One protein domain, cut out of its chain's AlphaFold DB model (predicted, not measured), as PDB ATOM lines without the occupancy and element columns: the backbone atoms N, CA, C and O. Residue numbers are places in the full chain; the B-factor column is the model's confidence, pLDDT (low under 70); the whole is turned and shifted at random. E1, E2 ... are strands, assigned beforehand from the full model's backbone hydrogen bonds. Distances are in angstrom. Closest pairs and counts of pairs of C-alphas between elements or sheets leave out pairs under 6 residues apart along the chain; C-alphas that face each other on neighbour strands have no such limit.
ATOM      1  N   MET A  51       1.570 -29.151 -19.806       66.88
ATOM      2  CA  MET A  51       2.236 -29.121 -21.101       66.88
ATOM      3  C   MET A  51       1.362 -29.872 -22.090       66.88
ATOM      4  O   MET A  51       1.500 -31.085 -22.253       66.88
ATOM      5  N   ALA A  52       0.395 -29.153 -22.653       83.06
ATOM      6  CA  ALA A  52      -0.590 -29.726 -23.541       83.06
ATOM      7  C   ALA A  52       0.075 -30.179 -24.841       83.06
ATOM      8  O   ALA A  52       0.811 -29.414 -25.459       83.06
ATOM      9  N   CYS A  53      -0.194 -31.415 -25.245       89.50
ATOM     10  CA  CYS A  53       0.305 -32.015 -26.480       89.50
ATOM     11  C   CYS A  53      -0.864 -32.588 -27.287       89.50
ATOM     12  O   CYS A  53      -1.905 -32.944 -26.721       89.50
ATOM     13  N   ALA A  54      -0.693 -32.677 -28.606       88.75
ATOM     14  CA  ALA A  54      -1.642 -33.325 -29.510       88.75
ATOM     15  C   ALA A  54      -1.102 -34.658 -30.048       88.75
ATOM     16  O   ALA A  54      -1.887 -35.557 -30.344       88.75
ATOM     17  N   ALA A  55       0.218 -34.793 -30.166       88.25
ATOM     18  CA  ALA A  55       0.898 -35.991 -30.636       88.25
ATOM     19  C   ALA A  55       2.249 -36.182 -29.933       88.25
ATOM     20  O   ALA A  55       2.823 -35.247 -29.378       88.25
ATOM     21  N   ASP A  56       2.806 -37.391 -30.017       87.75
ATOM     22  CA  ASP A  56       4.112 -37.712 -29.423       87.75
ATOM     23  C   ASP A  56       5.248 -36.812 -29.904       87.75
ATOM     24  O   ASP A  56       6.179 -36.548 -29.151       87.75
ATOM     25  N   ILE A  57       5.180 -36.337 -31.152       85.06
ATOM     26  CA  ILE A  57       6.202 -35.458 -31.737       85.06
ATOM     27  C   ILE A  57       6.234 -34.070 -31.086       85.06
ATOM     28  O   ILE A  57       7.243 -33.372 -31.197       85.06
ATOM     29  N   ASP A  58       5.155 -33.692 -30.398       85.69
ATOM     30  CA  ASP A  58       5.089 -32.457 -29.624       85.69
ATOM     31  C   ASP A  58       5.871 -32.592 -28.314       85.69
ATOM     32  O   ASP A  58       6.281 -31.592 -27.733       85.69
ATOM     33  N   CYS A  59       6.105 -33.825 -27.852       88.44
ATOM     34  CA  CYS A  59       6.830 -34.089 -26.623       88.44
ATOM     35  C   CYS A  59       8.333 -34.281 -26.888       88.44
ATOM     36  O   CYS A  59       8.758 -35.214 -27.569       88.44
ATOM     37  N   GLY A  60       9.154 -33.410 -26.304       88.19
ATOM     38  CA  GLY A  60      10.611 -33.512 -26.271       88.19
ATOM     39  C   GLY A  60      11.132 -34.030 -24.929       88.19
ATOM     40  O   GLY A  60      10.497 -33.841 -23.893       88.19
ATOM     41  N   TYR A  61      12.308 -34.662 -24.936       89.00
ATOM     42  CA  TYR A  61      13.020 -35.071 -23.721       89.00
ATOM     43  C   TYR A  61      14.164 -34.092 -23.432       89.00
ATOM     44  O   TYR A  61      15.082 -33.950 -24.244       89.00
ATOM     45  N   GLU A  62      14.119 -33.428 -22.274       87.50
ATOM     46  CA  GLU A  62      15.155 -32.502 -21.811       87.50
ATOM     47  C   GLU A  62      16.145 -33.235 -20.883       87.50
ATOM     48  O   GLU A  62      15.857 -33.425 -19.698       87.50
ATOM     49  N   PRO A  63      17.334 -33.646 -21.373       83.25
ATOM     50  CA  PRO A  63      18.244 -34.498 -20.604       83.25
ATOM     51  C   PRO A  63      18.869 -33.793 -19.394       83.25
ATOM     52  O   PRO A  63      19.263 -34.459 -18.444       83.25
ATOM     53  N   GLU A  64      18.962 -32.461 -19.407       85.75
ATOM     54  CA  GLU A  64      19.509 -31.684 -18.284       85.75
ATOM     55  C   GLU A  64      18.583 -31.692 -17.063       85.75
ATOM     56  O   GLU A  64      19.044 -31.524 -15.935       85.75
ATOM     57  N   ARG A  65      17.278 -31.889 -17.288       84.19
ATOM     58  CA  ARG A  65      16.246 -31.841 -16.246       84.19
ATOM     59  C   ARG A  65      15.536 -33.170 -16.023       84.19
ATOM     60  O   ARG A  65      14.714 -33.238 -15.114       84.19
ATOM     61  N   ASP A  66      15.846 -34.184 -16.831       86.38
ATOM     62  CA  ASP A  66      15.220 -35.510 -16.809       86.38
ATOM     63  C   ASP A  66      13.680 -35.429 -16.871       86.38
ATOM     64  O   ASP A  66      12.952 -36.015 -16.069       86.38
ATOM     65  N   ARG A  67      13.160 -34.606 -17.795       86.81
ATOM     66  CA  ARG A  67      11.720 -34.333 -17.935       86.81
ATOM     67  C   ARG A  67      11.268 -34.324 -19.388       86.81
ATOM     68  O   ARG A  67      12.022 -33.978 -20.297       86.81
ATOM     69  N   CYS A  68       9.998 -34.671 -19.575       89.62
ATOM     70  CA  CYS A  68       9.296 -34.477 -20.835       89.62
ATOM     71  C   CYS A  68       8.735 -33.058 -20.901       89.62
ATOM     72  O   CYS A  68       8.169 -32.591 -19.918       89.62
ATOM     73  N   THR A  69       8.859 -32.402 -22.051       87.25
ATOM     74  CA  THR A  69       8.345 -31.053 -22.328       87.25
ATOM     75  C   THR A  69       7.482 -31.053 -23.584       87.25
ATOM     76  O   THR A  69       7.747 -31.847 -24.476       87.25
ATOM     77  N   ALA A  70       6.477 -30.178 -23.683       83.25
ATOM     78  CA  ALA A  70       5.691 -29.994 -24.915       83.25
ATOM     79  C   ALA A  70       6.383 -29.094 -25.961       83.25
ATOM     80  O   ALA A  70       5.745 -28.678 -26.925       83.25
ATOM     81  N   ASP A  71       7.658 -28.731 -25.764       77.81
ATOM     82  CA  ASP A  71       8.442 -28.016 -26.776       77.81
ATOM     83  C   ASP A  71       9.044 -29.002 -27.804       77.81
ATOM     84  O   ASP A  71       9.983 -29.739 -27.472       77.81
ATOM     85  N   PRO A  72       8.615 -28.967 -29.084       66.06
ATOM     86  CA  PRO A  72       9.157 -29.831 -30.133       66.06
ATOM     87  C   PRO A  72      10.641 -29.566 -30.428       66.06
ATOM     88  O   PRO A  72      11.321 -30.403 -31.025       66.06
ATOM     89  N   ARG A  73      11.187 -28.408 -30.029       73.81
ATOM     90  CA  ARG A  73      12.618 -28.089 -30.192       73.81
ATOM     91  C   ARG A  73      13.500 -28.906 -29.253       73.81
ATOM     92  O   ARG A  73      14.683 -29.086 -29.537       73.81
ATOM     93  N   ALA A  74      12.927 -29.432 -28.171       75.19
ATOM     94  CA  ALA A  74      13.585 -30.353 -27.253       75.19
ATOM     95  C   ALA A  74      13.497 -31.823 -27.715       75.19
ATOM     96  O   ALA A  74      13.811 -32.733 -26.948       75.19
ATOM     97  N   ASN A  75      13.084 -32.091 -28.960       65.69
ATOM     98  CA  ASN A  75      12.939 -33.443 -29.497       65.69
ATOM     99  C   ASN A  75      14.302 -34.091 -29.817       65.69
ATOM    100  O   ASN A  75      14.695 -34.271 -30.968       65.69
ATOM    101  N   ARG A  76      15.056 -34.428 -28.766       71.69
ATOM    102  CA  ARG A  76      16.263 -35.269 -28.836       71.69
ATOM    103  C   ARG A  76      15.938 -36.757 -28.715       71.69
ATOM    104  O   ARG A  76      16.845 -37.568 -28.540       71.69
ATOM    105  N   GLN A  77      14.659 -37.119 -28.749       73.81
ATOM    106  CA  GLN A  77      14.242 -38.477 -28.476       73.81
ATOM    107  C   GLN A  77      14.279 -39.312 -29.755       73.81
ATOM    108  O   GLN A  77      13.741 -38.897 -30.784       73.81
ATOM    109  N   PRO A  78      14.876 -40.507 -29.713       73.94
ATOM    110  CA  PRO A  78      14.836 -41.380 -30.864       73.94
ATOM    111  C   PRO A  78      13.389 -41.845 -31.134       73.94
ATOM    112  O   PRO A  78      12.570 -41.979 -30.212       73.94
ATOM    113  N   PRO A  79      13.035 -42.088 -32.408       73.62
ATOM    114  CA  PRO A  79      11.711 -42.588 -32.781       73.62
ATOM    115  C   PRO A  79      11.440 -43.976 -32.182       73.62
ATOM    116  O   PRO A  79      10.298 -44.292 -31.850       73.62
ATOM    117  N   LEU A  80      12.509 -44.747 -31.980       81.00
ATOM    118  CA  LEU A  80      12.540 -46.054 -31.345       81.00
ATOM    119  C   LEU A  80      13.422 -46.022 -30.107       81.00
ATOM    120  O   LEU A  80      14.455 -45.356 -30.097       81.00
ATOM    121  N   SER A  81      13.048 -46.784 -29.090       85.06
ATOM    122  CA  SER A  81      13.903 -47.007 -27.932       85.06
ATOM    123  C   SER A  81      13.866 -48.473 -27.548       85.06
ATOM    124  O   SER A  81      12.791 -49.047 -27.379       85.06
ATOM    125  N   ASP A  82      15.055 -49.045 -27.388       87.00
ATOM    126  CA  ASP A  82      15.246 -50.390 -26.845       87.00
ATOM    127  C   ASP A  82      15.249 -50.381 -25.314       87.00
ATOM    128  O   ASP A  82      14.903 -51.360 -24.662       87.00
ATOM    129  N   GLN A  83      15.667 -49.250 -24.744       89.31
ATOM    130  CA  GLN A  83      15.851 -49.033 -23.319       89.31
ATOM    131  C   GLN A  83      15.937 -47.533 -23.015       89.31
ATOM    132  O   GLN A  83      16.427 -46.740 -23.826       89.31
ATOM    133  N   GLY A  84      15.538 -47.156 -21.802       90.19
ATOM    134  CA  GLY A  84      15.642 -45.792 -21.293       90.19
ATOM    135  C   GLY A  84      14.296 -45.088 -21.186       90.19
ATOM    136  O   GLY A  84      13.284 -45.700 -20.856       90.19
ATOM    137  N   ILE A  85      14.297 -43.774 -21.385       90.25
ATOM    138  CA  ILE A  85      13.125 -42.926 -21.176       90.25
ATOM    139  C   ILE A  85      12.503 -42.553 -22.520       90.25
ATOM    140  O   ILE A  85      13.187 -42.075 -23.425       90.25
ATOM    141  N   LEU A  86      11.188 -42.743 -22.616       90.31
ATOM    142  CA  LEU A  86      10.361 -42.286 -23.715       90.31
ATOM    143  C   LEU A  86       9.377 -41.213 -23.235       90.31
ATOM    144  O   LEU A  86       8.571 -41.476 -22.347       90.31
ATOM    145  N   CYS A  87       9.377 -40.043 -23.866       91.38
ATOM    146  CA  CYS A  87       8.264 -39.107 -23.802       91.38
ATOM    147  C   CYS A  87       7.221 -39.446 -24.871       91.38
ATOM    148  O   CYS A  87       7.559 -39.831 -26.000       91.38
ATOM    149  N   TYR A  88       5.958 -39.335 -24.478       91.31
ATOM    150  CA  TYR A  88       4.786 -39.544 -25.322       91.31
ATOM    151  C   TYR A  88       3.670 -38.592 -24.889       91.31
ATOM    152  O   TYR A  88       3.689 -38.069 -23.769       91.31
ATOM    153  N   CYS A  89       2.702 -38.371 -25.768       91.94
ATOM    154  CA  CYS A  89       1.512 -37.611 -25.437       91.94
ATOM    155  C   CYS A  89       0.447 -38.547 -24.860       91.94
ATOM    156  O   CYS A  89      -0.063 -39.424 -25.553       91.94
ATOM    157  N   ASP A  90       0.097 -38.382 -23.584       92.94
ATOM    158  CA  ASP A  90      -1.042 -39.098 -23.009       92.94
ATOM    159  C   ASP A  90      -2.330 -38.516 -23.598       92.94
ATOM    160  O   ASP A  90      -2.800 -37.468 -23.151       92.94
ATOM    161  N   GLU A  91      -2.899 -39.196 -24.595       89.69
ATOM    162  CA  GLU A  91      -4.111 -38.761 -25.300       89.69
ATOM    163  C   GLU A  91      -5.292 -38.495 -24.359       89.69
ATOM    164  O   GLU A  91      -6.133 -37.650 -24.651       89.69
ATOM    165  N   ARG A  92      -5.370 -39.186 -23.213       90.44
ATOM    166  CA  ARG A  92      -6.490 -39.026 -22.271       90.44
ATOM    167  C   ARG A  92      -6.354 -37.764 -21.436       90.44
ATOM    168  O   ARG A  92      -7.354 -37.147 -21.081       90.44
ATOM    169  N   ALA A  93      -5.122 -37.429 -21.071       90.56
ATOM    170  CA  ALA A  93      -4.814 -36.284 -20.225       90.56
ATOM    171  C   ALA A  93      -4.327 -35.064 -21.024       90.56
ATOM    172  O   ALA A  93      -4.110 -34.013 -20.421       90.56
ATOM    173  N   HIS A  94      -4.146 -35.212 -22.342       90.19
ATOM    174  CA  HIS A  94      -3.538 -34.240 -23.250       90.19
ATOM    175  C   HIS A  94      -2.282 -33.610 -22.653       90.19
ATOM    176  O   HIS A  94      -2.169 -32.392 -22.590       90.19
ATOM    177  N   ARG A  95      -1.356 -34.430 -22.148       92.06
ATOM    178  CA  ARG A  95      -0.113 -33.949 -21.531       92.06
ATOM    179  C   ARG A  95       1.059 -34.848 -21.867       92.06
ATOM    180  O   ARG A  95       0.891 -36.063 -21.975       92.06
ATOM    181  N   CYS A  96       2.249 -34.262 -21.955       91.06
ATOM    182  CA  CYS A  96       3.460 -35.059 -22.094       91.06
ATOM    183  C   CYS A  96       3.682 -35.916 -20.842       91.06
ATOM    184  O   CYS A  96       3.659 -35.423 -19.711       91.06
ATOM    185  N   ALA A  97       3.884 -37.208 -21.063       91.94
ATOM    186  CA  ALA A  97       4.096 -38.214 -20.040       91.94
ATOM    187  C   ALA A  97       5.339 -39.048 -20.361       91.94
ATOM    188  O   ALA A  97       5.828 -39.077 -21.490       91.94
ATOM    189  N   THR A  98       5.837 -39.734 -19.337       91.81
ATOM    190  CA  THR A  98       7.074 -40.512 -19.401       91.81
ATOM    191  C   THR A  98       6.770 -42.004 -19.337       91.81
ATOM    192  O   THR A  98       5.983 -42.458 -18.505       91.81
ATOM    193  N   LEU A  99       7.429 -42.784 -20.185       91.69
ATOM    194  CA  LEU A  99       7.494 -44.238 -20.132       91.69
ATOM    195  C   LEU A  99       8.953 -44.648 -19.926       91.69
ATOM    196  O   LEU A  99       9.816 -44.298 -20.727       91.69
ATOM    197  N   ARG A 100       9.228 -45.417 -18.870       92.50
ATOM    198  CA  ARG A 100      10.539 -46.041 -18.666       92.50
ATOM    199  C   ARG A 100      10.536 -47.441 -19.273       92.50
ATOM    200  O   ARG A 100       9.698 -48.267 -18.919       92.50
ATOM    201  N   VAL A 101      11.460 -47.679 -20.195       92.94
ATOM    202  CA  VAL A 101      11.686 -48.957 -20.869       92.94
ATOM    203  C   VAL A 101      12.905 -49.612 -20.232       92.94
ATOM    204  O   VAL A 101      14.031 -49.133 -20.375       92.94
ATOM    205  N   GLU A 102      12.671 -50.695 -19.501       94.69
ATOM    206  CA  GLU A 102      13.748 -51.515 -18.951       94.69
ATOM    207  C   GLU A 102      14.292 -52.477 -20.017       94.69
ATOM    208  O   GLU A 102      13.529 -52.904 -20.888       94.69
TER     209      GLU A 102
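AT A GLANCE: This is residues 51 to 102 of the 164 residues of an uncharacterized protein of Minicystis rosea (UniProt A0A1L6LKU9). With little regular structure, a short hairpin, E1 and E2, packs on a longer one, E3 and E4. The printed part has 52 residues and four named strands, E1 to E4; each hairpin is an antiparallel sheet. The class is all strand, with 20 residues in named elements. It is compact, radius of gyration of the C-alphas 9.9 A, spans 25 by 21 by 18 A.

HOW THE PARTS SIT: Look first at the hairpin of E1, residues 60 to 62, and E2, residues 67 to 69: N 60 and O 69 are within hydrogen-bond range, 2.8 A. In the hairpin of E3, residues 84 to 90, and E4, residues 95 to 101, N 86 and O 99 are too, 2.8 A. The closest C-alphas of E2 and E4 are Cys 68 and Cys 96, 6.0 A.

IN THESE COORDINATES: Find C-alpha 60 at (10.611, -33.512, -26.271), where E1 begins; E1 and E2 each run 6.4 A, E3 18.1 A. E4 runs 19.1 A to C-alpha 101 at (11.686, -48.957, -20.869).

THE WHOLE: The printed part has no cut. The E2 to E3 link, residues 70 to 83, is long. Residues 51, 72 and 75 have pLDDT under 70.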